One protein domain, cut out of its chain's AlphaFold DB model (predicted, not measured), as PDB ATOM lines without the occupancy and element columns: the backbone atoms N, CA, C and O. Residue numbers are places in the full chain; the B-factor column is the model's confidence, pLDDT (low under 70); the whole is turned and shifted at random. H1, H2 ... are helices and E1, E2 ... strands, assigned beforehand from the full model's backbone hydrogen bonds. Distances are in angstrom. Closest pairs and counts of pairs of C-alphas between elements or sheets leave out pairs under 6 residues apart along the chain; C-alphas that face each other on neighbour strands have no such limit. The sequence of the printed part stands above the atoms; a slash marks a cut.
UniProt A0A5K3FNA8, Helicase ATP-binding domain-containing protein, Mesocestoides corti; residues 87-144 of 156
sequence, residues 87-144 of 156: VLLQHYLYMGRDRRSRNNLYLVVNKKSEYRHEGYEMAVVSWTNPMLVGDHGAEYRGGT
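AT A GLANCE: This is residues 87 to 144 of the 156 residues of the protein "Helicase ATP-binding domain-containing protein" of Mesocestoides corti (UniProt A0A5K3FNA8). With little regular structure, this is a small hairpin of two strands, E1 and E2, with one helix, H1, packed along it, mostly on E2, and a long tail, residues 129 to 144, with no named element. The printed part has 58 residues, with E1, E2 and H1 in that order, an antiparallel sheet E1 - E2 and a mixed class, under half of the residues being in named elements. It is compact, with a radius of gyration of the C-alphas of 11.4 A, and elongated, spanning 33 by 20 by 18 A.

HOW THE PARTS SIT: E1, residues 91 to 94, and E2, residues 105 to 109, form an antiparallel hairpin at 151 degrees; N 93 and O 106 are 2.8 A apart, within hydrogen-bond range. The closest C-alphas of E2 and H1, residues 117 to 128, are those of Val 108 and Gly 119, 5.1 A apart. Those of E1 and H1 are Leu 93 and Ala 123, 6.6 A. In H1 every O i to N i+4 pair is within hydrogen-bond range.

IN THESE COORDINATES: E1 begins at C-alpha 91 (35.691, -36.013, 52.897). E2 measures 12.1 A. H1 measures 16.7 A and ends at C-alpha 128 (25.557, -43.963, 36.948).

THE WHOLE: The printed part has no cut. Both links are short. Residues 130 to 144 have pLDDT under 70.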
ATOM      1  N   VAL A  87      41.754 -31.047  64.470       95.00
ATOM      2  CA  VAL A  87      41.011 -32.261  64.117       95.00
ATOM      3  C   VAL A  87      41.071 -32.445  62.605       95.00
ATOM      4  O   VAL A  87      40.572 -31.610  61.847       95.00
ATOM      5  N   LEU A  88      41.711 -33.529  62.169       94.44
ATOM      6  CA  LEU A  88      41.851 -33.860  60.751       94.44
ATOM      7  C   LEU A  88      40.512 -34.323  60.176       94.44
ATOM      8  O   LEU A  88      39.814 -35.133  60.789       94.44
ATOM      9  N   LEU A  89      40.183 -33.837  58.981       94.56
ATOM     10  CA  LEU A  89      38.939 -34.159  58.292       94.56
ATOM     11  C   LEU A  89      39.177 -35.196  57.197       94.56
ATOM     12  O   LEU A  89      40.253 -35.278  56.611       94.56
ATOM     13  N   GLN A  90      38.145 -35.984  56.929       95.31
ATOM     14  CA  GLN A  90      38.055 -36.844  55.759       95.31
ATOM     15  C   GLN A  90      36.774 -36.478  55.029       95.31
ATOM     16  O   GLN A  90      35.727 -36.332  55.661       95.31
ATOM     17  N   HIS A  91      36.853 -36.336  53.713       95.62
ATOM     18  CA  HIS A  91      35.691 -36.013  52.897       95.62
ATOM     19  C   HIS A  91      35.255 -37.264  52.149       95.62
ATOM     20  O   HIS A  91      36.066 -37.893  51.467       95.62
ATOM     21  N   TYR A  92      33.980 -37.613  52.293       94.25
ATOM     22  CA  TYR A  92      33.358 -38.750  51.632       94.25
ATOM     23  C   TYR A  92      32.231 -38.270  50.719       94.25
ATOM     24  O   TYR A  92      31.527 -37.318  51.054       94.25
ATOM     25  N   LEU A  93      32.035 -38.954  49.597       93.00
ATOM     26  CA  LEU A  93      30.843 -38.829  48.770       93.00
ATOM     27  C   LEU A  93      29.860 -39.936  49.129       93.00
ATOM     28  O   LEU A  93      30.196 -41.117  49.068       93.00
ATOM     29  N   TYR A  94      28.650 -39.539  49.502       90.75
ATOM     30  CA  TYR A  94      27.547 -40.449  49.769       90.75
ATOM     31  C   TYR A  94      26.709 -40.635  48.504       90.75
ATOM     32  O   TYR A  94      26.187 -39.659  47.969       90.75
ATOM     33  N   MET A  95      26.568 -41.882  48.048       88.12
ATOM     34  CA  MET A  95      25.836 -42.234  46.820       88.12
ATOM     35  C   MET A  95      24.653 -43.181  47.074       88.12
ATOM     36  O   MET A  95      24.193 -43.866  46.162       88.12
ATOM     37  N   GLY A  96      24.140 -43.232  48.306       83.81
ATOM     38  CA  GLY A  96      23.005 -44.089  48.640       83.81
ATOM     39  C   GLY A  96      21.669 -43.540  48.144       83.81
ATOM     40  O   GLY A  96      21.279 -42.422  48.483       83.81
ATOM     41  N   ARG A  97      20.951 -44.353  47.364       78.81
ATOM     42  CA  ARG A  97      19.633 -44.038  46.778       78.81
ATOM     43  C   ARG A  97      18.527 -44.986  47.223       78.81
ATOM     44  O   ARG A  97      17.377 -44.579  47.341       78.81
ATOM     45  N   ASP A  98      18.871 -46.245  47.445       80.31
ATOM     46  CA  ASP A  98      17.945 -47.314  47.798       80.31
ATOM     47  C   ASP A  98      18.470 -48.122  48.993       80.31
ATOM     48  O   ASP A  98      19.497 -47.803  49.598       80.31
ATOM     49  N   ARG A  99      17.749 -49.185  49.364       78.00
ATOM     50  CA  ARG A  99      18.123 -50.024  50.508       78.00
ATOM     51  C   ARG A  99      19.476 -50.728  50.318       78.00
ATOM     52  O   ARG A  99      20.111 -50.999  51.328       78.00
ATOM     53  N   ARG A 100      19.893 -50.988  49.071       73.94
ATOM     54  CA  ARG A 100      21.135 -51.704  48.721       73.94
ATOM     55  C   ARG A 100      22.356 -50.784  48.690       73.94
ATOM     56  O   ARG A 100      23.452 -51.163  49.066       73.94
ATOM     57  N   SER A 101      22.165 -49.539  48.267       74.44
ATOM     58  CA  SER A 101      23.225 -48.529  48.161       74.44
ATOM     59  C   SER A 101      23.347 -47.649  49.408       74.44
ATOM     60  O   SER A 101      24.187 -46.753  49.450       74.44
ATOM     61  N   ARG A 102      22.543 -47.886  50.457       79.31
ATOM     62  CA  ARG A 102      22.483 -47.049  51.675       79.31
ATOM     63  C   ARG A 102      23.830 -46.879  52.385       79.31
ATOM     64  O   ARG A 102      23.999 -45.931  53.141       79.31
ATOM     65  N   ASN A 103      24.778 -47.784  52.157       80.25
ATOM     66  CA  ASN A 103      26.100 -47.748  52.780       80.25
ATOM     67  C   ASN A 103      27.205 -47.262  51.820       80.25
ATOM     68  O   ASN A 103      28.381 -47.322  52.168       80.25
ATOM     69  N   ASN A 104      26.856 -46.775  50.625       84.62
ATOM     70  CA  ASN A 104      27.828 -46.350  49.618       84.62
ATOM     71  C   ASN A 104      28.437 -44.994  49.996       84.62
ATOM     72  O   ASN A 104      27.851 -43.935  49.751       84.62
ATOM     73  N   LEU A 105      29.627 -45.048  50.597       89.69
ATOM     74  CA  LEU A 105      30.441 -43.906  51.003       89.69
ATOM     75  C   LEU A 105      31.845 -44.034  50.410       89.69
ATOM     76  O   LEU A 105      32.573 -44.972  50.723       89.69
ATOM     77  N   TYR A 106      32.258 -43.056  49.609       90.06
ATOM     78  CA  TYR A 106      33.542 -43.082  48.909       90.06
ATOM     79  C   TYR A 106      34.465 -41.978  49.408       90.06
ATOM     80  O   TYR A 106      34.119 -40.802  49.333       90.06
ATOM     81  N   LEU A 107      35.641 -42.340  49.922       92.38
ATOM     82  CA  LEU A 107      36.630 -41.376  50.409       92.38
ATOM     83  C   LEU A 107      37.247 -40.600  49.237       92.38
ATOM     84  O   LEU A 107      37.956 -41.188  48.427       92.38
ATOM     85  N   VAL A 108      37.063 -39.279  49.204       95.69
ATOM     86  CA  VAL A 108      37.628 -38.396  48.165       95.69
ATOM     87  C   VAL A 108      38.767 -37.514  48.662       95.69
ATOM     88  O   VAL A 108      39.628 -37.134  47.876       95.69
ATOM     89  N   VAL A 109      38.823 -37.208  49.961       95.81
ATOM     90  CA  VAL A 109      39.955 -36.485  50.564       95.81
ATOM     91  C   VAL A 109      40.319 -37.145  51.883       95.81
ATOM     92  O   VAL A 109      39.464 -37.321  52.753       95.81
ATOM     93  N   ASN A 110      41.585 -37.533  52.030       93.69
ATOM     94  CA  ASN A 110      42.076 -38.215  53.227       93.69
ATOM     95  C   ASN A 110      42.458 -37.229  54.356       93.69
ATOM     96  O   ASN A 110      42.430 -36.013  54.185       93.69
ATOM     97  N   LYS A 111      42.876 -37.760  55.515       93.19
ATOM     98  CA  LYS A 111      43.286 -36.961  56.691       93.19
ATOM     99  C   LYS A 111      44.491 -36.040  56.450       93.19
ATOM    100  O   LYS A 111      44.732 -35.152  57.260       93.19
ATOM    101  N   LYS A 112      45.262 -36.271  55.384       91.62
ATOM    102  CA  LYS A 112      46.405 -35.445  54.972       91.62
ATOM    103  C   LYS A 112      46.002 -34.340  53.986       91.62
ATOM    104  O   LYS A 112      46.877 -33.667  53.456       91.62
ATOM    105  N   SER A 113      44.702 -34.153  53.744       91.50
ATOM    106  CA  SER A 113      44.164 -33.239  52.729       91.50
ATOM    107  C   SER A 113      44.578 -33.596  51.292       91.50
ATOM    108  O   SER A 113      44.553 -32.739  50.414       91.50
ATOM    109  N   GLU A 114      44.939 -34.857  51.029       94.25
ATOM    110  CA  GLU A 114      45.268 -35.336  49.682       94.25
ATOM    111  C   GLU A 114      43.991 -35.800  48.973       94.25
ATOM    112  O   GLU A 114      43.217 -36.603  49.515       94.25
ATOM    113  N   TYR A 115      43.784 -35.311  47.750       95.38
ATOM    114  CA  TYR A 115      42.677 -35.725  46.894       95.38
ATOM    115  C   TYR A 115      42.895 -37.143  46.348       95.38
ATOM    116  O   TYR A 115      43.992 -37.498  45.913       95.38
ATOM    117  N   ARG A 116      41.841 -37.962  46.362       92.62
ATOM    118  CA  ARG A 116      41.838 -39.352  45.895       92.62
ATOM    119  C   ARG A 116      40.922 -39.474  44.682       92.62
ATOM    120  O   ARG A 116      39.708 -39.568  44.832       92.62
ATOM    121  N   HIS A 117      41.524 -39.493  43.494       92.12
ATOM    122  CA  HIS A 117      40.788 -39.588  42.232       92.12
ATOM    123  C   HIS A 117      39.966 -40.883  42.130       92.12
ATOM    124  O   HIS A 117      38.783 -40.818  41.819       92.12
ATOM    125  N   GLU A 118      40.546 -42.020  42.531       89.38
ATOM    126  CA  GLU A 118      39.875 -43.331  42.555       89.38
ATOM    127  C   GLU A 118      38.535 -43.291  43.310       89.38
ATOM    128  O   GLU A 118      37.522 -43.801  42.842       89.38
ATOM    129  N   GLY A 119      38.496 -42.642  44.480       89.06
ATOM    130  CA  GLY A 119      37.268 -42.533  45.271       89.06
ATOM    131  C   GLY A 119      36.181 -41.714  44.574       89.06
ATOM    132  O   GLY A 119      34.997 -42.012  44.720       89.06
ATOM    133  N   TYR A 120      36.568 -40.709  43.790       92.06
ATOM    134  CA  TYR A 120      35.635 -39.923  42.989       92.06
ATOM    135  C   TYR A 120      35.089 -40.729  41.805       92.06
ATOM    136  O   TYR A 120      33.874 -40.776  41.625       92.06
ATOM    137  N   GLU A 121      35.951 -41.402  41.040       91.19
ATOM    138  CA  GLU A 121      35.534 -42.242  39.907       91.19
ATOM    139  C   GLU A 121      34.553 -43.328  40.357       91.19
ATOM    140  O   GLU A 121      33.476 -43.479  39.783       91.19
ATOM    141  N   MET A 122      34.866 -44.004  41.463       86.62
ATOM    142  CA  MET A 122      33.995 -45.008  42.070       86.62
ATOM    143  C   MET A 122      32.639 -44.445  42.502       86.62
ATOM    144  O   MET A 122      31.606 -45.091  42.314       86.62
ATOM    145  N   ALA A 123      32.618 -43.224  43.041       88.69
ATOM    146  CA  ALA A 123      31.375 -42.550  43.388       88.69
ATOM    147  C   ALA A 123      30.536 -42.231  42.137       88.69
ATOM    148  O   ALA A 123      29.321 -42.427  42.147       88.69
ATOM    149  N   VAL A 124      31.173 -41.791  41.047       89.38
ATOM    150  CA  VAL A 124      30.506 -41.532  39.761       89.38
ATOM    151  C   VAL A 124      29.946 -42.824  39.166       89.38
ATOM    152  O   VAL A 124      28.786 -42.838  38.762       89.38
ATOM    153  N   VAL A 125      30.708 -43.921  39.175       86.44
ATOM    154  CA  VAL A 125      30.232 -45.235  38.704       86.44
ATOM    155  C   VAL A 125      29.053 -45.726  39.540       86.44
ATOM    156  O   VAL A 125      28.044 -46.162  38.989       86.44
ATOM    157  N   SER A 126      29.123 -45.598  40.869       83.69
ATOM    158  CA  SER A 126      27.997 -45.940  41.748       83.69
ATOM    159  C   SER A 126      26.754 -45.100  41.466       83.69
ATOM    160  O   SER A 126      25.636 -45.566  41.691       83.69
ATOM    161  N   TRP A 127      26.933 -43.859  41.017       81.88
ATOM    162  CA  TRP A 127      25.839 -42.966  40.668       81.88
ATOM    163  C   TRP A 127      25.216 -43.297  39.306       81.88
ATOM    164  O   TRP A 127      23.992 -43.223  39.166       81.88
ATOM    165  N   THR A 128      26.026 -43.654  38.307       84.75
ATOM    166  CA  THR A 128      25.557 -43.963  36.948       84.75
ATOM    167  C   THR A 128      25.001 -45.380  36.836       84.75
ATOM    168  O   THR A 128      23.944 -45.560  36.241       84.75
ATOM    169  N   ASN A 129      25.649 -46.361  37.471       78.50
ATOM    170  CA  ASN A 129      25.297 -47.780  37.406       78.50
ATOM    171  C   ASN A 129      25.139 -48.398  38.811       78.50
ATOM    172  O   ASN A 129      25.970 -49.203  39.243       78.50
ATOM    173  N   PRO A 130      24.036 -48.103  39.524       65.25
ATOM    174  CA  PRO A 130      23.808 -48.601  40.885       65.25
ATOM    175  C   PRO A 130      23.683 -50.133  40.979       65.25
ATOM    176  O   PRO A 130      23.830 -50.693  42.058       65.25
ATOM    177  N   MET A 131      23.444 -50.825  39.858       60.25
ATOM    178  CA  MET A 131      23.354 -52.293  39.794       60.25
ATOM    179  C   MET A 131      24.720 -52.998  39.846       60.25
ATOM    180  O   MET A 131      24.758 -54.198  40.106       60.25
ATOM    181  N   LEU A 132      25.826 -52.282  39.602       60.62
ATOM    182  CA  LEU A 132      27.186 -52.846  39.607       60.62
ATOM    183  C   LEU A 132      27.849 -52.815  40.989       60.62
ATOM    184  O   LEU A 132      28.879 -53.452  41.193       60.62
ATOM    185  N   VAL A 133      27.272 -52.085  41.947       58.31
ATOM    186  CA  VAL A 133      27.847 -51.914  43.282       58.31
ATOM    187  C   VAL A 133      27.027 -52.723  44.284       58.31
ATOM    188  O   VAL A 133      25.859 -52.425  44.526       58.31
ATOM    189  N   GLY A 134      27.626 -53.778  44.841       52.22
ATOM    190  CA  GLY A 134      26.996 -54.622  45.861       52.22
ATOM    191  C   GLY A 134      26.735 -53.894  47.189       52.22
ATOM    192  O   GLY A 134      27.265 -52.817  47.436       52.22
ATOM    193  N   ASP A 135      25.959 -54.542  48.068       49.16
ATOM    194  CA  ASP A 135      25.477 -54.065  49.393       49.16
ATOM    195  C   ASP A 135      26.606 -53.648  50.372       49.16
ATOM    196  O   ASP A 135      26.396 -53.024  51.418       49.16
ATOM    197  N   HIS A 136      27.843 -53.987  50.019       46.88
ATOM    198  CA  HIS A 136      29.058 -53.470  50.619       46.88
ATOM    199  C   HIS A 136      29.586 -52.343  49.745       46.88
ATOM    200  O   HIS A 136      30.520 -52.530  48.964       46.88
ATOM    201  N   GLY A 137      28.978 -51.163  49.894       46.78
ATOM    202  CA  GLY A 137      29.602 -49.911  49.491       46.78
ATOM    203  C   GLY A 137      31.046 -49.960  49.956       46.78
ATOM    204  O   GLY A 137      31.286 -50.116  51.151       46.78
ATOM    205  N   ALA A 138      31.976 -49.997  49.000       48.75
ATOM    206  CA  ALA A 138      33.366 -50.303  49.270       48.75
ATOM    207  C   ALA A 138      33.856 -49.377  50.387       48.75
ATOM    208  O   ALA A 138      34.098 -48.193  50.156       48.75
ATOM    209  N   GLU A 139      33.998 -49.911  51.604       43.12
ATOM    210  CA  GLU A 139      34.824 -49.312  52.639       43.12
ATOM    211  C   GLU A 139      36.240 -49.373  52.059       43.12
ATOM    212  O   GLU A 139      37.006 -50.299  52.318       43.12
ATOM    213  N   TYR A 140      36.582 -48.424  51.187       44.38
ATOM    214  CA  TYR A 140      37.920 -48.304  50.640       44.38
ATOM    215  C   TYR A 140      38.793 -47.737  51.759       44.38
ATOM    216  O   TYR A 140      39.151 -46.559  51.810       44.38
ATOM    217  N   ARG A 141      39.079 -48.597  52.738       40.09
ATOM    218  CA  ARG A 141      39.982 -48.372  53.859       40.09
ATOM    219  C   ARG A 141      41.411 -48.477  53.352       40.09
ATOM    220  O   ARG A 141      42.120 -49.390  53.740       40.09
ATOM    221  N   GLY A 142      41.808 -47.564  52.462       34.62
ATOM    222  CA  GLY A 142      43.205 -47.265  52.118       34.62
ATOM    223  C   GLY A 142      44.158 -48.464  52.026       34.62
ATOM    224  O   GLY A 142      45.297 -48.348  52.468       34.62
ATOM    225  N   GLY A 143      43.687 -49.598  51.506       33.19
ATOM    226  CA  GLY A 143      44.428 -50.843  51.386       33.19
ATOM    227  C   GLY A 143      44.573 -51.164  49.911       33.19
ATOM    228  O   GLY A 143      43.584 -51.221  49.187       33.19
ATOM    229  N   THR A 144      45.811 -51.353  49.481       36.59
ATOM    230  CA  THR A 144      46.315 -51.493  48.105       36.59
ATOM    231  C   THR A 144      45.720 -52.636  47.265       36.59
ATOM    232  O   THR A 144      46.218 -52.901  46.179       36.59
TER     233      THR A 144